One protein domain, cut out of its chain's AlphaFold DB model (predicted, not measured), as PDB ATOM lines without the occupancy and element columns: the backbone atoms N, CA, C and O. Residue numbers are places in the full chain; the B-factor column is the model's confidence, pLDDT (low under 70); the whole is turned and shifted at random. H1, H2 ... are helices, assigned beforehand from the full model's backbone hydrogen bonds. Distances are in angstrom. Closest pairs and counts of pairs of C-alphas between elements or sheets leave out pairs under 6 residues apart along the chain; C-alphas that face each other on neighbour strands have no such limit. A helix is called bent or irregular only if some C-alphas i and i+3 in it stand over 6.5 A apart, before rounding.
ATOM      1  N   GLN A  68     171.115  79.743  73.400       94.88
ATOM      2  CA  GLN A  68     170.917  81.190  73.464       94.88
ATOM      3  C   GLN A  68     169.479  81.540  73.840       94.88
ATOM      4  O   GLN A  68     169.280  82.377  74.715       94.88
ATOM      5  N   GLN A  69     168.491  80.865  73.247       91.12
ATOM      6  CA  GLN A  69     167.088  81.084  73.590       91.12
ATOM      7  C   GLN A  69     166.815  80.778  75.069       91.12
ATOM      8  O   GLN A  69     166.299  81.637  75.778       91.12
ATOM      9  N   TYR A  70     167.261  79.621  75.576       90.12
ATOM     10  CA  TYR A  70     167.119  79.293  77.001       90.12
ATOM     11  C   TYR A  70     167.815  80.298  77.924       90.12
ATOM     12  O   TYR A  70     167.287  80.639  78.983       90.12
ATOM     13  N   THR A  71     169.002  80.780  77.544       93.00
ATOM     14  CA  THR A  71     169.713  81.811  78.307       93.00
ATOM     15  C   THR A  71     168.930  83.122  78.322       93.00
ATOM     16  O   THR A  71     168.780  83.712  79.387       93.00
ATOM     17  N   LEU A  72     168.383  83.559  77.184       92.69
ATOM     18  CA  LEU A  72     167.552  84.762  77.115       92.69
ATOM     19  C   LEU A  72     166.292  84.637  77.974       92.69
ATOM     20  O   LEU A  72     165.963  85.580  78.692       92.69
ATOM     21  N   ASP A  73     165.617  83.490  77.946       90.19
ATOM     22  CA  ASP A  73     164.410  83.262  78.745       90.19
ATOM     23  C   ASP A  73     164.726  83.253  80.250       90.19
ATOM     24  O   ASP A  73     164.030  83.897  81.035       90.19
ATOM     25  N   THR A  74     165.848  82.644  80.648       90.12
ATOM     26  CA  THR A  74     166.335  82.683  82.040       90.12
ATOM     27  C   THR A  74     166.677  84.108  82.486       90.12
ATOM     28  O   THR A  74     166.329  84.509  83.594       90.12
ATOM     29  N   LEU A  75     167.329  84.897  81.628       93.88
ATOM     30  CA  LEU A  75     167.674  86.290  81.930       93.88
ATOM     31  C   LEU A  75     166.431  87.175  82.054       93.88
ATOM     32  O   LEU A  75     166.380  88.034  82.933       93.88
ATOM     33  N   LYS A  76     165.419  86.967  81.203       91.81
ATOM     34  CA  LYS A  76     164.126  87.656  81.323       91.81
ATOM     35  C   LYS A  76     163.463  87.344  82.659       91.81
ATOM     36  O   LYS A  76     163.044  88.275  83.337       91.81
ATOM     37  N   LEU A  77     163.424  86.067  83.052       92.19
ATOM     38  CA  LEU A  77     162.876  85.647  84.341       92.19
ATOM     39  C   LEU A  77     163.614  86.330  85.500       92.19
ATOM     40  O   LEU A  77     162.990  87.005  86.308       92.19
ATOM     41  N   GLN A  78     164.946  86.240  85.532       92.62
ATOM     42  CA  GLN A  78     165.763  86.870  86.575       92.62
ATOM     43  C   GLN A  78     165.554  88.384  86.655       92.62
ATOM     44  O   GLN A  78     165.501  88.943  87.749       92.62
ATOM     45  N   LYS A  79     165.413  89.052  85.504       95.12
ATOM     46  CA  LYS A  79     165.117  90.483  85.457       95.12
ATOM     47  C   LYS A  79     163.753  90.791  86.075       95.12
ATOM     48  O   LYS A  79     163.683  91.659  86.934       95.12
ATOM     49  N   ILE A  80     162.705  90.063  85.685       94.88
ATOM     50  CA  ILE A  80     161.355  90.218  86.247       94.88
ATOM     51  C   ILE A  80     161.386  90.029  87.770       94.88
ATOM     52  O   ILE A  80     160.862  90.859  88.509       94.88
ATOM     53  N   GLU A  81     162.038  88.970  88.257       93.81
ATOM     54  CA  GLU A  81     162.146  88.700  89.695       93.81
ATOM     55  C   GLU A  81     162.910  89.800  90.441       93.81
ATOM     56  O   GLU A  81     162.503  90.205  91.532       93.81
ATOM     57  N   SER A  82     164.003  90.298  89.860       96.19
ATOM     58  CA  SER A  82     164.784  91.404  90.417       96.19
ATOM     59  C   SER A  82     163.980  92.702  90.461       96.19
ATOM     60  O   SER A  82     164.009  93.397  91.477       96.19
ATOM     61  N   ASP A  83     163.245  93.022  89.395       96.69
ATOM     62  CA  ASP A  83     162.413  94.223  89.309       96.69
ATOM     63  C   ASP A  83     161.281  94.161  90.349       96.69
ATOM     64  O   ASP A  83     161.078  95.120  91.095       96.69
ATOM     65  N   ILE A  84     160.599  93.014  90.483       96.75
ATOM     66  CA  ILE A  84     159.571  92.802  91.519       96.75
ATOM     67  C   ILE A  84     160.157  93.021  92.916       96.75
ATOM     68  O   ILE A  84     159.543  93.711  93.732       96.75
ATOM     69  N   LEU A  85     161.339  92.468  93.206       95.88
ATOM     70  CA  LEU A  85     161.991  92.641  94.507       95.88
ATOM     71  C   LEU A  85     162.365  94.094  94.780       95.88
ATOM     72  O   LEU A  85     162.115  94.590  95.879       95.88
ATOM     73  N   PHE A  86     162.940  94.770  93.786       96.81
ATOM     74  CA  PHE A  86     163.308  96.175  93.882       96.81
ATOM     75  C   PHE A  86     162.083  97.043  94.183       96.81
ATOM     76  O   PHE A  86     162.062  97.742  95.196       96.81
ATOM     77  N   PHE A  87     161.028  96.948  93.370       97.25
ATOM     78  CA  PHE A  87     159.827  97.755  93.574       97.25
ATOM     79  C   PHE A  87     159.084  97.382  94.858       97.25
ATOM     80  O   PHE A  87     158.565  98.269  95.528       97.25
ATOM     81  N   SER A  88     159.085  96.109  95.267       96.50
ATOM     82  CA  SER A  88     158.505  95.706  96.559       96.50
ATOM     83  C   SER A  88     159.249  96.351  97.730       96.50
ATOM     84  O   SER A  88     158.626  96.805  98.688       96.50
ATOM     85  N   ALA A  89     160.580  96.444  97.655       95.50
ATOM     86  CA  ALA A  89     161.373  97.141  98.663       95.50
ATOM     87  C   ALA A  89     161.079  98.651  98.683       95.50
ATOM     88  O   ALA A  89     160.945  99.223  99.766       95.50
ATOM     89  N   VAL A  90     160.912  99.281  97.513       95.44
ATOM     90  CA  VAL A  90     160.512 100.696  97.404       95.44
ATOM     91  C   VAL A  90     159.135 100.918  98.029       95.44
ATOM     92  O   VAL A  90     159.010 101.757  98.915       95.44
ATOM     93  N   VAL A  91     158.127 100.122  97.656       96.19
ATOM     94  CA  VAL A  91     156.774 100.190  98.237       96.19
ATOM     95  C   VAL A  91     156.838 100.054  99.757       96.19
ATOM     96  O   VAL A  91     156.288 100.883 100.476       96.19
ATOM     97  N   LYS A  92     157.573  99.062 100.267       94.88
ATOM     98  CA  LYS A  92     157.742  98.858 101.711       94.88
ATOM     99  C   LYS A  92     158.374 100.065 102.407       94.88
ATOM    100  O   LYS A  92     157.945 100.439 103.500       94.88
ATOM    101  N   SER A  93     159.386 100.666 101.785       93.94
ATOM    102  CA  SER A  93     160.057 101.858 102.301       93.94
ATOM    103  C   SER A  93     159.116 103.064 102.334       93.94
ATOM    104  O   SER A  93     159.018 103.727 103.364       93.94
ATOM    105  N   GLU A  94     158.382 103.319 101.249       92.88
ATOM    106  CA  GLU A  94     157.411 104.419 101.161       92.88
ATOM    107  C   GLU A  94     156.290 104.271 102.193       92.88
ATOM    108  O   GLU A  94     155.936 105.229 102.876       92.88
ATOM    109  N   LEU A  95     155.771 103.055 102.377       92.44
ATOM    110  CA  LEU A  95     154.738 102.768 103.376       92.44
ATOM    111  C   LEU A  95     155.223 102.986 104.813       92.44
ATOM    112  O   LEU A  95     154.436 103.368 105.681       92.44
ATOM    113  N   SER A  96     156.512 102.757 105.062       92.12
ATOM    114  CA  SER A  96     157.137 102.952 106.374       92.12
ATOM    115  C   SER A  96     157.481 104.417 106.657       92.12
ATOM    116  O   SER A  96     157.839 104.746 107.785       92.12
ATOM    117  N   ARG A  97     157.379 105.303 105.658       90.12
ATOM    118  CA  ARG A  97     157.688 106.723 105.807       90.12
ATOM    119  C   ARG A  97     156.690 107.397 106.747       90.12
ATOM    120  O   ARG A  97     155.475 107.292 106.564       90.12
ATOM    121  N   GLU A  98     157.213 108.123 107.729       88.19
ATOM    122  CA  GLU A  98     156.418 108.973 108.614       88.19
ATOM    123  C   GLU A  98     156.066 110.292 107.921       88.19
ATOM    124  O   GLU A  98     156.878 110.890 107.204       88.19
ATOM    125  N   ILE A  99     154.835 110.752 108.133       83.94
ATOM    126  CA  ILE A  99     154.341 112.014 107.588       83.94
ATOM    127  C   ILE A  99     154.199 113.000 108.742       83.94
ATOM    128  O   ILE A  99     153.258 112.942 109.534       83.94
ATOM    129  N   SER A 100     155.154 113.927 108.825       77.00
ATOM    130  CA  SER A 100     155.261 114.905 109.915       77.00
ATOM    131  C   SER A 100     154.048 115.831 110.036       77.00
ATOM    132  O   SER A 100     153.794 116.385 111.099       77.00
ATOM    133  N   THR A 101     153.280 116.003 108.959       77.81
ATOM    134  CA  THR A 101     152.054 116.812 108.929       77.81
ATOM    135  C   THR A 101     150.808 116.062 109.417       77.81
ATOM    136  O   THR A 101     149.743 116.666 109.496       77.81
ATOM    137  N   MET A 102     150.917 114.768 109.745       77.06
ATOM    138  CA  MET A 102     149.806 113.910 110.179       77.06
ATOM    139  C   MET A 102     150.144 113.153 111.472       77.06
ATOM    140  O   MET A 102     150.082 111.924 111.509       77.06
ATOM    141  N   ASP A 103     150.530 113.874 112.527       80.94
ATOM    142  CA  ASP A 103     150.859 113.313 113.851       80.94
ATOM    143  C   ASP A 103     151.911 112.185 113.812       80.94
ATOM    144  O   ASP A 103     151.831 111.219 114.571       80.94
ATOM    145  N   ASN A 104     152.881 112.272 112.891       79.94
ATOM    146  CA  ASN A 104     153.890 111.236 112.625       79.94
ATOM    147  C   ASN A 104     153.302 109.848 112.311       79.94
ATOM    148  O   ASN A 104     153.949 108.821 112.522       79.94
ATOM    149  N   LYS A 105     152.076 109.783 111.776       86.88
ATOM    150  CA  LYS A 105     151.528 108.528 111.255       86.88
ATOM    151  C   LYS A 105     152.336 108.068 110.046       86.88
ATOM    152  O   LYS A 105     152.788 108.871 109.224       86.88
ATOM    153  N   THR A 106     152.484 106.754 109.925       89.38
ATOM    154  CA  THR A 106     153.075 106.138 108.737       89.38
ATOM    155  C   THR A 106     152.097 106.198 107.572       89.38
ATOM    156  O   THR A 106     150.876 106.116 107.762       89.38
ATOM    157  N   LEU A 107     152.625 106.277 106.350       88.25
ATOM    158  CA  LEU A 107     151.806 106.187 105.141       88.25
ATOM    159  C   LEU A 107     150.980 104.894 105.116       88.25
ATOM    160  O   LEU A 107     149.826 104.914 104.699       88.25
ATOM    161  N   ASN A 108     151.520 103.797 105.652       89.31
ATOM    162  CA  ASN A 108     150.792 102.544 105.826       89.31
ATOM    163  C   ASN A 108     149.482 102.706 106.627       89.31
ATOM    164  O   ASN A 108     148.428 102.199 106.235       89.31
ATOM    165  N   SER A 109     149.526 103.445 107.741       86.56
ATOM    166  CA  SER A 109     148.339 103.692 108.569       86.56
ATOM    167  C   SER A 109     147.297 104.531 107.824       86.56
ATOM    168  O   SER A 109     146.103 104.244 107.897       86.56
ATOM    169  N   ILE A 110     147.744 105.535 107.067       86.06
ATOM    170  CA  ILE A 110     146.860 106.401 106.278       86.06
ATOM    171  C   ILE A 110     146.211 105.612 105.137       86.06
ATOM    172  O   ILE A 110     144.995 105.677 104.971       86.06
ATOM    173  N   LEU A 111     147.001 104.815 104.409       87.25
ATOM    174  CA  LEU A 111     146.521 103.920 103.357       87.25
ATOM    175  C   LEU A 111     145.464 102.949 103.893       87.25
ATOM    176  O   LEU A 111     144.417 102.772 103.278       87.25
ATOM    177  N   SER A 112     145.718 102.347 105.057       84.12
ATOM    178  CA  SER A 112     144.786 101.408 105.687       84.12
ATOM    179  C   SER A 112     143.456 102.072 106.050       84.12
ATOM    180  O   SER A 112     142.402 101.486 105.815       84.12
ATOM    181  N   ASN A 113     143.484 103.307 106.561       82.75
ATOM    182  CA  ASN A 113     142.259 104.058 106.853       82.75
ATOM    183  C   ASN A 113     141.495 104.410 105.569       82.75
ATOM    184  O   ASN A 113     140.289 104.191 105.499       82.75
ATOM    185  N   HIS A 114     142.201 104.887 104.539       82.25
ATOM    186  CA  HIS A 114     141.603 105.206 103.242       82.25
ATOM    187  C   HIS A 114     140.931 103.979 102.605       82.25
ATOM    188  O   HIS A 114     139.821 104.057 102.079       82.25
ATOM    189  N   ALA A 115     141.567 102.814 102.709       76.69
ATOM    190  CA  ALA A 115     141.004 101.577 102.199       76.69
ATOM    191  C   ALA A 115     139.853 101.023 103.058       76.69
ATOM    192  O   ALA A 115     138.920 100.430 102.519       76.69
ATOM    193  N   ALA A 116     139.859 101.238 104.376       75.06
ATOM    194  CA  ALA A 116     138.727 100.880 105.231       75.06
ATOM    195  C   ALA A 116     137.467 101.693 104.876       75.06
ATOM    196  O   ALA A 116     136.373 101.125 104.800       75.06
ATOM    197  N   GLU A 117     137.624 102.992 104.589       73.69
ATOM    198  CA  GLU A 117     136.546 103.831 104.049       73.69
ATOM    199  C   GLU A 117     136.000 103.239 102.745       73.69
ATOM    200  O   GLU A 117     134.789 103.043 102.621       73.69
ATOM    201  N   PHE A 118     136.889 102.855 101.822       74.50
ATOM    202  CA  PHE A 118     136.494 102.175 100.591       74.50
ATOM    203  C   PHE A 118     135.691 100.895 100.863       74.50
ATOM    204  O   PHE A 118     134.619 100.713 100.293       74.50
ATOM    205  N   CYS A 119     136.176 100.001 101.731       69.56
ATOM    206  CA  CYS A 119     135.515  98.724 102.013       69.56
ATOM    207  C   CYS A 119     134.101  98.920 102.577       69.56
ATOM    208  O   CYS A 119     133.168  98.241 102.143       69.56
ATOM    209  N   SER A 120     133.924  99.877 103.496       65.44
ATOM    210  CA  SER A 120     132.605 100.204 104.057       65.44
ATOM    211  C   SER A 120     131.614 100.659 102.983       65.44
ATOM    212  O   SER A 120     130.473 100.206 102.951       65.44
ATOM    213  N   VAL A 121     132.082 101.471 102.040       63.47
ATOM    214  CA  VAL A 121     131.298 101.940 100.902       63.47
ATOM    215  C   VAL A 121     131.010 100.785  99.954       63.47
ATOM    216  O   VAL A 121     129.850 100.510  99.672       63.47
ATOM    217  N   HIS A 122     132.018 100.032  99.526       66.06
ATOM    218  CA  HIS A 122     131.863  98.934  98.574       66.06
ATOM    219  C   HIS A 122     130.795  97.917  99.005       66.06
ATOM    220  O   HIS A 122     129.966  97.527  98.186       66.06
ATOM    221  N   THR A 123     130.738  97.549 100.292       62.28
ATOM    222  CA  THR A 123     129.681  96.654 100.809       62.28
ATOM    223  C   THR A 123     128.261  97.209 100.657       62.28
ATOM    224  O   THR A 123     127.313  96.436 100.544       62.28
ATOM    225  N   HIS A 124     128.100  98.531 100.607       59.56
ATOM    226  CA  HIS A 124     126.816  99.196 100.402       59.56
ATOM    227  C   HIS A 124     126.410  99.267  98.918       59.56
ATOM    228  O   HIS A 124     125.223  99.231  98.603       59.56
ATOM    229  N   TYR A 125     127.382  99.324  98.000       61.38
ATOM    230  CA  TYR A 125     127.143  99.549  96.564       61.38
ATOM    231  C   TYR A 125     127.123  98.282  95.701       61.38
ATOM    232  O   TYR A 125     126.777  98.353  94.524       61.38
ATOM    233  N   GLN A 126     127.410  97.099  96.254       61.78
ATOM    234  CA  GLN A 126     127.335  95.834  95.504       61.78
ATOM    235  C   GLN A 126     125.919  95.474  94.989       61.78
ATOM    236  O   GLN A 126     125.774  94.506  94.246       61.78
ATOM    237  N   GLY A 127     124.894  96.273  95.317       57.28
ATOM    238  CA  GLY A 127     123.530  96.170  94.786       57.28
ATOM    239  C   GLY A 127     122.964  97.454  94.160       57.28
ATOM    240  O   GLY A 127     121.751  97.521  93.980       57.28
ATOM    241  N   SER A 128     123.777  98.480  93.868       60.00
ATOM    242  CA  SER A 128     123.280  99.745  93.295       60.00
ATOM    243  C   SER A 128     123.020  99.670  91.785       60.00
ATOM    244  O   SER A 128     123.710  98.952  91.063       60.00
ATOM    245  N   GLU A 129     122.050 100.461  91.306       61.03
ATOM    246  CA  GLU A 129     121.698 100.580  89.880       61.03
ATOM    247  C   GLU A 129     122.836 101.163  89.020       61.03
ATOM    248  O   GLU A 129     122.964 100.785  87.857       61.03
ATOM    249  N   ASP A 130     123.684 102.042  89.579       70.81
ATOM    250  CA  ASP A 130     124.876 102.576  88.899       70.81
ATOM    251  C   ASP A 130     126.128 101.772  89.302       70.81
ATOM    252  O   ASP A 130     126.535 101.817  90.474       70.81
ATOM    253  N   PRO A 131     126.751 101.031  88.369       66.56
ATOM    254  CA  PRO A 131     127.952 100.268  88.646       66.56
ATOM    255  C   PRO A 131     129.213 101.107  88.848       66.56
ATOM    256  O   PRO A 131     130.093 100.674  89.595       66.56
ATOM    257  N   ASP A 132     129.269 102.309  88.286       73.88
ATOM    258  CA  ASP A 132     130.466 103.152  88.295       73.88
ATOM    259  C   ASP A 132     130.486 104.133  89.469       73.88
ATOM    260  O   ASP A 132     131.420 104.921  89.619       73.88
ATOM    261  N   LEU A 133     129.462 104.102  90.324       74.25
ATOM    262  CA  LEU A 133     129.307 105.052  91.422       74.25
ATOM    263  C   LEU A 133     130.494 105.026  92.395       74.25
ATOM    264  O   LEU A 133     130.948 106.075  92.841       74.25
ATOM    265  N   ILE A 134     131.056 103.842  92.658       74.38
ATOM    266  CA  ILE A 134     132.263 103.697  93.481       74.38
ATOM    267  C   ILE A 134     133.444 104.433  92.836       74.38
ATOM    268  O   ILE A 134     134.143 105.177  93.518       74.38
ATOM    269  N   VAL A 135     133.651 104.263  91.528       76.25
ATOM    270  CA  VAL A 135     134.737 104.927  90.791       76.25
ATOM    271  C   VAL A 135     134.527 106.443  90.781       76.25
ATOM    272  O   VAL A 135     135.472 107.190  91.005       76.25
ATOM    273  N   LYS A 136     133.289 106.916  90.611       77.56
ATOM    274  CA  LYS A 136     132.965 108.353  90.621       77.56
ATOM    275  C   LYS A 136     133.212 109.004  91.987       77.56
ATOM    276  O   LYS A 136     133.850 110.052  92.050       77.56
ATOM    277  N   GLU A 137     132.741 108.388  93.069       76.31
ATOM    278  CA  GLU A 137     132.819 108.955  94.424       76.31
ATOM    279  C   GLU A 137     134.217 108.798  95.049       76.31
ATOM    280  O   GLU A 137     134.738 109.723  95.677       76.31
ATOM    281  N   PHE A 138     134.863 107.641  94.861       80.62
ATOM    282  CA  PHE A 138     136.182 107.365  95.441       80.62
ATOM    283  C   PHE A 138     137.343 107.730  94.526       80.62
ATOM    284  O   PHE A 138     138.447 107.948  95.031       80.62
ATOM    285  N   GLY A 139     137.125 107.836  93.215       80.94
ATOM    286  CA  GLY A 139     138.170 108.152  92.242       80.94
ATOM    287  C   GLY A 139     138.835 109.498  92.515       80.94
ATOM    288  O   GLY A 139     140.057 109.575  92.506       80.94
ATOM    289  N   LEU A 140     138.065 110.534  92.873       79.19
ATOM    290  CA  LEU A 140     138.621 111.857  93.203       79.19
ATOM    291  C   LEU A 140     139.555 111.813  94.421       79.19
ATOM    292  O   LEU A 140     140.681 112.300  94.358       79.19
ATOM    293  N   ARG A 141     139.136 111.164  95.517       81.06
ATOM    294  CA  ARG A 141     139.991 111.019  96.712       81.06
ATOM    295  C   ARG A 141     141.206 110.133  96.443       81.06
ATOM    296  O   ARG A 141     142.297 110.418  96.929       81.06
ATOM    297  N   SER A 142     141.011 109.073  95.663       85.12
ATOM    298  CA  SER A 142     142.090 108.189  95.213       85.12
ATOM    299  C   SER A 142     143.110 108.964  94.378       85.12
ATOM    300  O   SER A 142     144.309 108.720  94.486       85.12
ATOM    301  N   PHE A 143     142.651 109.920  93.566       86.44
ATOM    302  CA  PHE A 143     143.489 110.744  92.699       86.44
ATOM    303  C   PHE A 143     144.348 111.731  93.490       86.44
ATOM    304  O   PHE A 143     145.552 111.819  93.251       86.44
ATOM    305  N   ASP A 144     143.780 112.397  94.496       85.12
ATOM    306  CA  ASP A 144     144.561 113.245  95.406       85.12
ATOM    307  C   ASP A 144     145.621 112.425  96.158       85.12
ATOM    308  O   ASP A 144     146.768 112.854  96.318       85.12
ATOM    309  N   PHE A 145     145.259 111.205  96.570       84.81
ATOM    310  CA  PHE A 145     146.180 110.276  97.216       84.81
ATOM    311  C   PHE A 145     147.297 109.819  96.261       84.81
ATOM    312  O   PHE A 145     148.465 109.792  96.649       84.81
ATOM    313  N   LEU A 146     146.973 109.544  94.995       86.88
ATOM    314  CA  LEU A 146     147.951 109.244  93.948       86.88
ATOM    315  C   LEU A 146     148.954 110.388  93.769       86.88
ATOM    316  O   LEU A 146     150.155 110.128  93.765       86.88
ATOM    317  N   ILE A 147     148.485 111.633  93.630       87.12
ATOM    318  CA  ILE A 147     149.362 112.799  93.424       87.12
ATOM    319  C   ILE A 147     150.319 112.970  94.608       87.12
ATOM    320  O   ILE A 147     151.508 113.222  94.418       87.12
ATOM    321  N   CYS A 148     149.823 112.804  95.835       86.31
ATOM    322  CA  CYS A 148     150.645 112.946  97.036       86.31
ATOM    323  C   CYS A 148     151.702 111.839  97.186       86.31
ATOM    324  O   CYS A 148     152.731 112.056  97.830       86.31
ATOM    325  N   TYR A 149     151.452 110.654  96.616       88.81
ATOM    326  CA  TYR A 149     152.269 109.454  96.809       88.81
ATOM    327  C   TYR A 149     152.594 108.752  95.484       88.81
ATOM    328  O   TYR A 149     152.545 107.527  95.382       88.81
ATOM    329  N   GLU A 150     152.966 109.520  94.459       90.25
ATOM    330  CA  GLU A 150     153.171 109.013  93.095       90.25
ATOM    331  C   GLU A 150     154.181 107.854  93.032       90.25
ATOM    332  O   GLU A 150     153.919 106.846  92.376       90.25
ATOM    333  N   SER A 151     155.297 107.954  93.765       91.44
ATOM    334  CA  SER A 151     156.350 106.923  93.842       91.44
ATOM    335  C   SER A 151     155.808 105.552  94.277       91.44
ATOM    336  O   SER A 151     156.158 104.519  93.693       91.44
ATOM    337  N   LEU A 152     154.895 105.540  95.258       93.69
ATOM    338  CA  LEU A 152     154.251 104.328  95.767       93.69
ATOM    339  C   LEU A 152     153.442 103.643  94.658       93.69
ATOM    340  O   LEU A 152     153.620 102.454  94.397       93.69
ATOM    341  N   PHE A 153     152.590 104.402  93.968       92.62
ATOM    342  CA  PHE A 153     151.714 103.865  92.924       92.62
ATOM    343  C   PHE A 153     152.436 103.573  91.613       92.62
ATOM    344  O   PHE A 153     152.033 102.670  90.882       92.62
ATOM    345  N   ALA A 154     153.497 104.308  91.287       94.06
ATOM    346  CA  ALA A 154     154.372 103.978  90.168       94.06
ATOM    347  C   ALA A 154     155.056 102.626  90.410       94.06
ATOM    348  O   ALA A 154     155.026 101.753  89.542       94.06
ATOM    349  N   SER A 155     155.578 102.413  91.622       96.50
ATOM    350  CA  SER A 155     156.188 101.141  92.020       96.50
ATOM    351  C   SER A 155     155.163 100.004  92.050       96.50
ATOM    352  O   SER A 155     155.438  98.917  91.549       96.50
ATOM    353  N   TRP A 156     153.950 100.251  92.557       96.25
ATOM    354  CA  TRP A 156     152.874  99.255  92.557       96.25
ATOM    355  C   TRP A 156     152.422  98.851  91.148       96.25
ATOM    356  O   TRP A 156     152.272  97.662  90.852       96.25
ATOM    357  N   ARG A 157     152.258  99.830  90.249       94.88
ATOM    358  CA  ARG A 157     151.944  99.578  88.834       94.88
ATOM    359  C   ARG A 157     153.064  98.810  88.142       94.88
ATOM    360  O   ARG A 157     152.777  97.905  87.363       94.88
ATOM    361  N   ALA A 158     154.324  99.109  88.462       96.31
ATOM    362  CA  ALA A 158     155.460  98.354  87.950       96.31
ATOM    363  C   ALA A 158     155.418  96.887  88.410       96.31
ATOM    364  O   ALA A 158     155.545  96.001  87.572       96.31
ATOM    365  N   ILE A 159     155.156  96.611  89.696       97.19
ATOM    366  CA  ILE A 159     154.992  95.233  90.203       97.19
ATOM    367  C   ILE A 159     153.880  94.503  89.442       97.19
ATOM    368  O   ILE A 159     154.106  93.397  88.957       97.19
ATOM    369  N   ASN A 160     152.710  95.129  89.279       96.06
ATOM    370  CA  ASN A 160     151.591  94.531  88.543       96.06
ATOM    371  C   ASN A 160     151.952  94.237  87.077       96.06
ATOM    372  O   ASN A 160     151.708  93.139  86.588       96.06
ATOM    373  N   ALA A 161     152.609  95.167  86.379       95.50
ATOM    374  CA  ALA A 161     153.049  94.946  85.002       95.50
ATOM    375  C   ALA A 161     154.047  93.775  84.879       95.50
ATOM    376  O   ALA A 161     153.973  92.979  83.936       95.50
ATOM    377  N   GLN A 162     154.963  93.639  85.845       96.19
ATOM    378  CA  GLN A 162     155.910  92.524  85.896       96.19
ATOM    379  C   GLN A 162     155.210  91.190  86.193       96.19
ATOM    380  O   GLN A 162     155.548  90.179  85.582       96.19
ATOM    381  N   LEU A 163     154.202  91.180  87.067       96.62
ATOM    382  CA  LEU A 163     153.401  89.990  87.370       96.62
ATOM    383  C   LEU A 163     152.554  89.533  86.172       96.62
ATOM    384  O   LEU A 163     152.523  88.335  85.890       96.62
ATOM    385  N   HIS A 164     151.953  90.454  85.411       95.44
ATOM    386  CA  HIS A 164     151.278  90.131  84.143       95.44
ATOM    387  C   HIS A 164     152.251  89.538  83.123       95.44
ATOM    388  O   HIS A 164     151.968  88.504  82.515       95.44
ATOM    389  N   SER A 165     153.429  90.152  82.982       93.69
ATOM    390  CA  SER A 165     154.486  89.659  82.090       93.69
ATOM    391  C   SER A 165     154.960  88.259  82.492       93.69
ATOM    392  O   SER A 165     155.165  87.401  81.634       93.69
ATOM    393  N   LEU A 166     155.093  88.008  83.798       95.06
ATOM    394  CA  LEU A 166     155.478  86.711  84.340       95.06
ATOM    395  C   LEU A 166     154.407  85.648  84.106       95.06
ATOM    396  O   LEU A 166     154.740  84.534  83.722       95.06
ATOM    397  N   LYS A 167     153.132  85.994  84.301       94.44
ATOM    398  CA  LYS A 167     152.010  85.088  84.051       94.44
ATOM    399  C   LYS A 167     151.979  84.638  82.588       94.44
ATOM    400  O   LYS A 167     151.898  83.444  82.322       94.44
ATOM    401  N   ALA A 168     152.134  85.576  81.652       92.44
ATOM    402  CA  ALA A 168     152.203  85.266  80.226       92.44
ATOM    403  C   ALA A 168     153.423  84.391  79.872       92.44
ATOM    404  O   ALA A 168     153.326  83.488  79.040       92.44
ATOM    405  N   LEU A 169     154.574  84.640  80.509       90.25
ATOM    406  CA  LEU A 169     155.784  83.840  80.314       90.25
ATOM    407  C   LEU A 169     155.619  82.409  80.841       90.25
ATOM    408  O   LEU A 169     156.003  81.458  80.162       90.25
ATOM    409  N   ASP A 170     155.032  82.254  82.025       92.06
ATOM    410  CA  ASP A 170     154.748  80.956  82.632       92.06
ATOM    411  C   ASP A 170     153.782  80.127  81.778       92.06
ATOM    412  O   ASP A 170     154.025  78.940  81.572       92.06
ATOM    413  N   GLU A 171     152.736  80.749  81.223       91.00
ATOM    414  CA  GLU A 171     151.807  80.097  80.289       91.00
ATOM    415  C   GLU A 171     152.523  79.639  79.007       91.00
ATOM    416  O   GLU A 171     152.322  78.513  78.550       91.00
ATOM    417  N   ALA A 172     153.414  80.470  78.455       88.44
ATOM    418  CA  ALA A 172     154.177  80.139  77.251       88.44
ATOM    419  C   ALA A 172     155.226  79.033  77.475       88.44
ATOM    420  O   ALA A 172     155.492  78.241  76.569       88.44
ATOM    421  N   LEU A 173     155.836  78.981  78.663       86.69
ATOM    422  CA  LEU A 173     156.933  78.063  78.994       86.69
ATOM    423  C   LEU A 173     156.512  76.875  79.874       86.69
ATOM    424  O   LEU A 173     157.350  76.025  80.172       86.69
ATOM    425  N   SER A 174     155.236  76.788  80.268       86.75
ATOM    426  CA  SER A 174     154.716  75.790  81.219       86.75
ATOM    427  C   SER A 174     155.490  75.771  82.549       86.75
ATOM    428  O   SER A 174     155.886  74.713  83.040       86.75
ATOM    429  N   MET A 175     155.735  76.957  83.113       85.38
ATOM    430  CA  MET A 175     156.410  77.151  84.404       85.38
ATOM    431  C   MET A 175     155.410  77.581  85.497       85.38
ATOM    432  O   MET A 175     154.264  77.903  85.199       85.38
ATOM    433  N   GLU A 176     155.833  77.574  86.767       87.50
ATOM    434  CA  GLU A 176     154.991  77.960  87.920       87.50
ATOM    435  C   GLU A 176     155.601  79.102  88.772       87.50
ATOM    436  O   GLU A 176     155.351  79.212  89.977       87.50
ATOM    437  N   ASN A 177     156.417  79.971  88.170       89.81
ATOM    438  CA  ASN A 177     157.090  81.064  88.882       89.81
ATOM    439  C   ASN A 177     156.131  82.180  89.317       89.81
ATOM    440  O   ASN A 177     156.348  82.798  90.356       89.81
ATOM    441  N   TYR A 178     155.062  82.437  88.566       94.12
ATOM    442  CA  TYR A 178     154.064  83.469  88.829       94.12
ATOM    443  C   TYR A 178     153.452  83.307  90.218       94.12
ATOM    444  O   TYR A 178     153.462  84.247  91.008       94.12
ATOM    445  N   LYS A 179     152.991  82.096  90.564       92.12
ATOM    446  CA  LYS A 179     152.423  81.814  91.894       92.12
ATOM    447  C   LYS A 179     153.451  82.035  93.006       92.12
ATOM    448  O   LYS A 179     153.110  82.578  94.055       92.12
ATOM    449  N   SER A 180     154.704  81.644  92.762       92.50
ATOM    450  CA  SER A 180     155.813  81.860  93.696       92.50
ATOM    451  C   SER A 180     156.073  83.353  93.920       92.50
ATOM    452  O   SER A 180     156.097  83.812  95.062       92.50
ATOM    453  N   GLN A 181     156.184  84.145  92.850       94.44
ATOM    454  CA  GLN A 181     156.412  85.588  92.953       94.44
ATOM    455  C   GLN A 181     155.221  86.320  93.581       94.44
ATOM    456  O   GLN A 181     155.427  87.182  94.433       94.44
ATOM    457  N   LEU A 182     153.988  85.925  93.260       94.81
ATOM    458  CA  LEU A 182     152.781  86.455  93.897       94.81
ATOM    459  C   LEU A 182     152.820  86.255  95.424       94.81
ATOM    460  O   LEU A 182     152.611  87.201  96.186       94.81
ATOM    461  N   ALA A 183     153.176  85.050  95.884       93.06
ATOM    462  CA  ALA A 183     153.335  84.745  97.306       93.06
ATOM    463  C   ALA A 183     154.482  85.540  97.963       93.06
ATOM    464  O   ALA A 183     154.376  85.960  99.119       93.06
ATOM    465  N   ARG A 184     155.575  85.800  97.236       93.69
ATOM    466  CA  ARG A 184     156.685  86.633  97.731       93.69
ATOM    467  C   ARG A 184     156.266  88.085  97.928       93.69
ATOM    468  O   ARG A 184     156.603  88.667  98.958       93.69
ATOM    469  N   VAL A 185     155.515  88.662  96.989       95.69
ATOM    470  CA  VAL A 185     154.986  90.026  97.145       95.69
ATOM    471  C   VAL A 185     154.047  90.082  98.351       95.69
ATOM    472  O   VAL A 185     154.237  90.928  99.225       95.69
ATOM    473  N   PHE A 186     153.130  89.116  98.473       92.62
ATOM    474  CA  PHE A 186     152.231  89.009  99.625       92.62
ATOM    475  C   PHE A 186     152.959  88.946 100.970       92.62
ATOM    476  O   PHE A 186     152.596  89.653 101.903       92.62
ATOM    477  N   THR A 187     154.000  88.125 101.084       90.94
ATOM    478  CA  THR A 187     154.763  87.997 102.338       90.94
ATOM    479  C   THR A 187     155.668  89.198 102.619       90.94
ATOM    480  O   THR A 187     156.002  89.456 103.774       90.94
ATOM    481  N   THR A 188     156.059  89.957 101.591       92.50
ATOM    482  CA  THR A 188     156.920  91.142 101.739       92.50
ATOM    483  C   THR A 188     156.141  92.383 102.175       92.50
ATOM    484  O   THR A 188     156.655  93.150 103.000       92.50
ATOM    485  N   LEU A 189     154.947  92.582 101.607       91.75
ATOM    486  CA  LEU A 189     154.127  93.788 101.765       91.75
ATOM    487  C   LEU A 189     152.888  93.610 102.649       91.75
ATOM    488  O   LEU A 189     152.328  94.623 103.053       91.75
ATOM    489  N   ASP A 190     152.519  92.371 102.988       89.31
ATOM    490  CA  ASP A 190     151.230  91.976 103.577       89.31
ATOM    491  C   ASP A 190     150.082  91.933 102.545       89.31
ATOM    492  O   ASP A 190     149.982  92.760 101.634       89.31
ATOM    493  N   SER A 191     149.200  90.941 102.674       87.12
ATOM    494  CA  SER A 191     148.076  90.722 101.761       87.12
ATOM    495  C   SER A 191     147.048  91.843 101.800       87.12
ATOM    496  O   SER A 191     146.506  92.202 100.750       87.12
ATOM    497  N   TYR A 192     146.820  92.442 102.970       86.94
ATOM    498  CA  TYR A 192     145.891  93.562 103.104       86.94
ATOM    499  C   TYR A 192     146.373  94.784 102.322       86.94
ATOM    500  O   TYR A 192     145.591  95.417 101.616       86.94
ATOM    501  N   ILE A 193     147.674  95.072 102.370       90.25
ATOM    502  CA  ILE A 193     148.276  96.193 101.643       90.25
ATOM    503  C   ILE A 193     148.207  95.971 100.141       90.25
ATOM    504  O   ILE A 193     147.782  96.874  99.422       90.25
ATOM    505  N   CYS A 194     148.553  94.773  99.669       93.12
ATOM    506  CA  CYS A 194     148.432  94.436  98.253       93.12
ATOM    507  C   CYS A 194     146.995  94.637  97.745       93.12
ATOM    508  O   CYS A 194     146.780  95.280  96.720       93.12
ATOM    509  N   SER A 195     146.003  94.153  98.498       89.94
ATOM    510  CA  SER A 195     144.588  94.330  98.157       89.94
ATOM    511  C   SER A 195     144.179  95.808  98.133       89.94
ATOM    512  O   SER A 195     143.504  96.251  97.204       89.94
ATOM    513  N   HIS A 196     144.615  96.607  99.111       89.19
ATOM    514  CA  HIS A 196     144.320  98.041  99.168       89.19
ATOM    515  C   HIS A 196     144.945  98.819  98.004       89.19
ATOM    516  O   HIS A 196     144.280  99.660  97.401       89.19
ATOM    517  N   LEU A 197     146.192  98.518  97.647       92.25
ATOM    518  CA  LEU A 197     146.863  99.150  96.513       92.25
ATOM    519  C   LEU A 197     146.191  98.785  95.180       92.25
ATOM    520  O   LEU A 197     145.996  99.668  94.344       92.25
ATOM    521  N   ASP A 198     145.766  97.531  95.001       92.69
ATOM    522  CA  ASP A 198     144.959  97.116  93.843       92.69
ATOM    523  C   ASP A 198     143.613  97.843  93.804       92.69
ATOM    524  O   ASP A 198     143.190  98.313  92.754       92.69
ATOM    525  N   THR A 199     142.965  97.998  94.958       87.44
ATOM    526  CA  THR A 199     141.685  98.707  95.083       87.44
ATOM    527  C   THR A 199     141.775 100.139  94.582       87.44
ATOM    528  O   THR A 199     140.977 100.551  93.747       87.44
ATOM    529  N   ILE A 200     142.760 100.886  95.084       88.50
ATOM    530  CA  ILE A 200     142.972 102.282  94.702       88.50
ATOM    531  C   ILE A 200     143.412 102.368  93.237       88.50
ATOM    532  O   ILE A 200     143.027 103.280  92.520       88.50
ATOM    533  N   SER A 201     144.192 101.404  92.747       91.56
ATOM    534  CA  SER A 201     144.592 101.392  91.335       91.56
ATOM    535  C   SER A 201     143.391 101.187  90.405       91.56
ATOM    536  O   SER A 201     143.293 101.877  89.395       91.56
ATOM    537  N   MET A 202     142.439 100.327  90.776       89.25
ATOM    538  CA  MET A 202     141.192 100.133  90.024       89.25
ATOM    539  C   MET A 202     140.252 101.343  90.064       89.25
ATOM    540  O   MET A 202     139.507 101.553  89.114       89.25
ATOM    541  N   THR A 203     140.244 102.144  91.139       86.06
ATOM    542  CA  THR A 203     139.443 103.388  91.169       86.06
ATOM    543  C   THR A 203     140.053 104.501  90.319       86.06
ATOM    544  O   THR A 203     139.358 105.457  89.979       86.06
ATOM    545  N   LEU A 204     141.343 104.398  89.994       86.00
ATOM    546  CA  LEU A 204     142.086 105.372  89.196       86.00
ATOM    547  C   LEU A 204     142.131 105.020  87.707       86.00
ATOM    548  O   LEU A 204     142.208 105.917  86.871       86.00
ATOM    549  N   ASP A 205     142.121 103.729  87.383       87.00
ATOM    550  CA  ASP A 205     142.229 103.217  86.023       87.00
ATOM    551  C   ASP A 205     141.298 102.014  85.831       87.00
ATOM    552  O   ASP A 205     141.550 100.920  86.338       87.00
ATOM    553  N   ASN A 206     140.238 102.208  85.043       77.75
ATOM    554  CA  ASN A 206     139.268 101.159  84.723       77.75
ATOM    555  C   ASN A 206     139.891  99.983  83.945       77.75
ATOM    556  O   ASN A 206     139.314  98.901  83.913       77.75
ATOM    557  N   GLY A 207     141.046 100.179  83.297       84.94
ATOM    558  CA  GLY A 207     141.788  99.122  82.607       84.94
ATOM    559  C   GLY A 207     142.742  98.339  83.513       84.94
ATOM    560  O   GLY A 207     143.401  97.405  83.047       84.94
ATOM    561  N   PHE A 208     142.855  98.707  84.792       89.81
ATOM    562  CA  PHE A 208     143.758  98.049  85.723       89.81
ATOM    563  C   PHE A 208     143.244  96.655  86.095       89.81
ATOM    564  O   PHE A 208     142.195  96.504  86.718       89.81
ATOM    565  N   ASN A 209     144.022  95.627  85.751       91.44
ATOM    566  CA  ASN A 209     143.718  94.244  86.103       91.44
ATOM    567  C   ASN A 209     144.506  93.823  87.362       91.44
ATOM    568  O   ASN A 209     145.728  93.652  87.261       91.44
ATOM    569  N   PRO A 210     143.845  93.673  88.526       92.81
ATOM    570  CA  PRO A 210     144.503  93.370  89.795       92.81
ATOM    571  C   PRO A 210     145.016  91.925  89.865       92.81
ATOM    572  O   PRO A 210     144.475  91.010  89.243       92.81
ATOM    573  N   HIS A 211     146.038  91.699  90.690       94.19
ATOM    574  CA  HIS A 211     146.568  90.357  90.965       94.19
ATOM    575  C   HIS A 211     146.199  89.830  92.355       94.19
ATOM    576  O   HIS A 211     146.215  88.617  92.576       94.19
ATOM    577  N   PHE A 212     145.895  90.721  93.299       92.38
ATOM    578  CA  PHE A 212     145.793  90.393  94.720       92.38
ATOM    579  C   PHE A 212     144.364  90.471  95.264       92.38
ATOM    580  O   PHE A 212     144.124  90.108  96.416       92.38
ATOM    581  N   ARG A 213     143.409  90.896  94.434       89.56
ATOM    582  CA  ARG A 213     141.967  90.821  94.693       89.56
ATOM    583  C   ARG A 213     141.184  90.701  93.379       89.56
ATOM    584  O   ARG A 213     141.730  91.059  92.340       89.56
ATOM    585  N   PRO A 214     139.918  90.247  93.404       87.50
ATOM    586  CA  PRO A 214     139.056  90.294  92.226       87.50
ATOM    587  C   PRO A 214     138.776  91.737  91.789       87.50
ATOM    588  O   PRO A 214     138.771  92.658  92.624       87.50
ATOM    589  N   SER A 215     138.490  91.909  90.497       87.25
ATOM    590  CA  SER A 215     138.025  93.184  89.948       87.25
ATOM    591  C   SER A 215     136.663  93.581  90.540       87.25
ATOM    592  O   SER A 215     135.957  92.757  91.139       87.25
ATOM    593  N   PHE A 216     136.271  94.852  90.400       82.81
ATOM    594  CA  PHE A 216     134.937  95.296  90.828       82.81
ATOM    595  C   PHE A 216     133.816  94.606  90.043       82.81
ATOM    596  O   PHE A 216     132.758  94.326  90.609       82.81
ATOM    597  N   GLU A 217     134.052  94.307  88.766       82.44
ATOM    598  CA  GLU A 217     133.114  93.582  87.910       82.44
ATOM    599  C   GLU A 217     132.931  92.140  88.390       82.44
ATOM    600  O   GLU A 217     131.803  91.732  88.674       82.44
ATOM    601  N   ASP A 218     134.034  91.413  88.592       84.62
ATOM    602  CA  ASP A 218     134.005  90.024  89.072       84.62
ATOM    603  C   ASP A 218     133.344  89.928  90.452       84.62
ATOM    604  O   ASP A 218     132.465  89.097  90.680       84.62
ATOM    605  N   SER A 219     133.712  90.839  91.363       81.44
ATOM    606  CA  SER A 219     133.153  90.888  92.721       81.44
ATOM    607  C   SER A 219     131.638  91.115  92.709       81.44
ATOM    608  O   SER A 219     130.915  90.584  93.550       81.44
ATOM    609  N   ARG A 220     131.135  91.938  91.780       78.81
ATOM    610  CA  ARG A 220     129.700  92.214  91.635       78.81
ATOM    611  C   ARG A 220     128.964  91.013  91.055       78.81
ATOM    612  O   ARG A 220     127.893  90.675  91.557       78.81
ATOM    613  N   ALA A 221     129.527  90.383  90.026       82.31
ATOM    614  CA  ALA A 221     128.941  89.205  89.397       82.31
ATOM    615  C   ALA A 221     128.743  88.071  90.419       82.31
ATOM    616  O   ALA A 221     127.655  87.501  90.499       82.31
ATOM    617  N   GLU A 222     129.744  87.819  91.268       81.12
ATOM    618  CA  GLU A 222     129.670  86.810  92.333       81.12
ATOM    619  C   GLU A 222     128.556  87.116  93.353       81.12
ATOM    620  O   GLU A 222     127.774  86.237  93.732       81.12
ATOM    621  N   VAL A 223     128.420  88.381  93.766       77.31
ATOM    622  CA  VAL A 223     127.366  88.804  94.705       77.31
ATOM    623  C   VAL A 223     125.984  88.653  94.077       77.31
ATOM    624  O   VAL A 223     125.094  88.081  94.710       77.31
ATOM    625  N   GLN A 224     125.798  89.105  92.837       77.25
ATOM    626  CA  GLN A 224     124.529  88.989  92.117       77.25
ATOM    627  C   GLN A 224     124.120  87.523  91.919       77.25
ATOM    628  O   GLN A 224     122.960  87.177  92.149       77.25
ATOM    629  N   GLU A 225     125.068  86.643  91.584       80.88
ATOM    630  CA  GLU A 225     124.828  85.200  91.506       80.88
ATOM    631  C   GLU A 225     124.392  84.629  92.865       80.88
ATOM    632  O   GLU A 225     123.440  83.848  92.950       80.88
ATOM    633  N   SER A 226     125.046  85.046  93.955       77.06
ATOM    634  CA  SER A 226     124.701  84.602  95.310       77.06
ATOM    635  C   SER A 226     123.313  85.078  95.764       77.06
ATOM    636  O   SER A 226     122.606  84.337  96.452       77.06
ATOM    637  N   MET A 227     122.897  86.284  95.357       71.69
ATOM    638  CA  MET A 227     121.572  86.837  95.644       71.69
ATOM    639  C   MET A 227     120.487  86.145  94.820       71.69
ATOM    640  O   MET A 227     119.435  85.818  95.365       71.69
ATOM    641  N   GLY A 228     120.755  85.850  93.544       65.25
ATOM    642  CA  GLY A 228     119.838  85.110  92.674       65.25
ATOM    643  C   GLY A 228     119.582  83.671  93.131       65.25
ATOM    644  O   GLY A 228     118.494  83.153  92.919       65.25
ATOM    645  N   LYS A 229     120.544  83.036  93.818       63.59
ATOM    646  CA  LYS A 229     120.381  81.703  94.435       63.59
ATOM    647  C   LYS A 229     119.583  81.704  95.749       63.59
ATOM    648  O   LYS A 229     119.285  80.629  96.263       63.59
ATOM    649  N   ARG A 230     119.294  82.875  96.334       54.94
ATOM    650  CA  ARG A 230     118.537  83.019  97.597       54.94
ATOM    651  C   ARG A 230     117.048  83.341  97.393       54.94
ATOM    652  O   ARG A 230     116.355  83.532  98.393       54.94
TER     653      ARG A 230
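Overview. This is residues 68 to 230 of the 231 residues of an uncharacterized protein of Pseudoalteromonas agarivorans DSM 14585 (UniProt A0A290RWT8). The model is a flat, V-shaped group of helices: one arm is an up-and-down bundle of H1, H4 and H5, the other is the helical hairpin of H2 and H3, and the two arms meet near the end of H1 and the start of H2. H6 fills the opening between the arms, its centre 4.0 A from the mean of the C-alphas, while H7 lies farthest out and touches no helix. The printed part has 163 residues, with seven named helices in the order H1 to H7 and no named strand; the class is all helix. It is compact, with a radius of gyration of the C-alphas of 17.6 A, and it spans 55 by 49 by 23 A.

Along the chain. H1, residues 68 to 96, is the longest helix with 29 residues; it begins at C-alpha 68, (170.917, 81.190, 73.464), and measures 41.8 A from first to last C-alpha. In the link after it, residues 98 to 99 pair antiparallel with residues 105 to 106. H2 is residues 107 to 125, 26.9 A long. H3, residues 133 to 148, is 23.4 A long, with a kink of 41 degrees near residue 140; it is irregular, but only just, with C-alphas 137 and 140 6.6 A apart. H4, residues 150 to 173, runs 34.2 A from C-alpha 150 at (153.171, 109.013, 93.095). H5 is residues 177 to 189 and H6 is residues 191 to 204. H7, residues 216 to 228, ends at C-alpha 228, (119.838, 85.110, 92.674).

Arrangement. H1, H4 and H5 form a bundle, helices side by side, which is up and down, each running against the one before it in the chain. H1 and H4 touch at a shallow tilt of 28 degrees, opposite ways, with the C-alphas of Phe 87 and Ser 155 closest at 5.2 A. H1 touches H5 with residues 81 to 92 alone, at a shallow tilt of 17 degrees, the same way; the C-alphas of Lys 92 and Leu 189 are closest, 6.2 A. H4 and H5 are a helical hairpin at a shallow tilt of 23 degrees, closest at the C-alphas of Lys 167 and Tyr 178, 5.4 A. With residues 94 to 96 alone, H1 touches H2 about perpendicular at 84 degrees; the C-alphas of Leu 95 and Asn 108 are closest, 4.7 A. H2 and H3 are also a helical hairpin, at a shallow tilt of 9 degrees, their closest C-alphas being those of His 122 and Ile 134, 7.0 A. H6 touches H2 at a steep tilt of 67 degrees, with the C-alphas of Ala 115 and His 196 closest at 5.7 A. With residues 200 to 204 alone, H6 touches H3 about perpendicular at 75 degrees; the closest C-alphas are those of Val 135 and Thr 203, 5.0 A. It touches H4 about perpendicular at 78 degrees, closest at the C-alphas of Trp 156 and Leu 197, 7.2 A. H7 is close to H6 but not clearly touching, with the C-alphas of Met 202 and Phe 216 closest at 7.9 A. Among the pairs that stay apart are H1 and H6, H2 and H4, and H3 and H7. Every O i to N i+4 pair is within hydrogen-bond range in H1, H4, H5, H6 and H7, against 14 of 15 in H2 and 10 of 12 in H3.

Size, cuts and confidence. The two C-alphas farthest apart are those of Gln 68 and Arg 230, 57.7 A. The printed part has no cut. The links H3 to H4, H4 to H5 and H5 to H6 are tight, and the link H6 to H7, with 11 residues, is long. The mean pLDDT of the printed part is 85.9; residues 119 to 129, residue 131 and residues 228 to 230 are under 70.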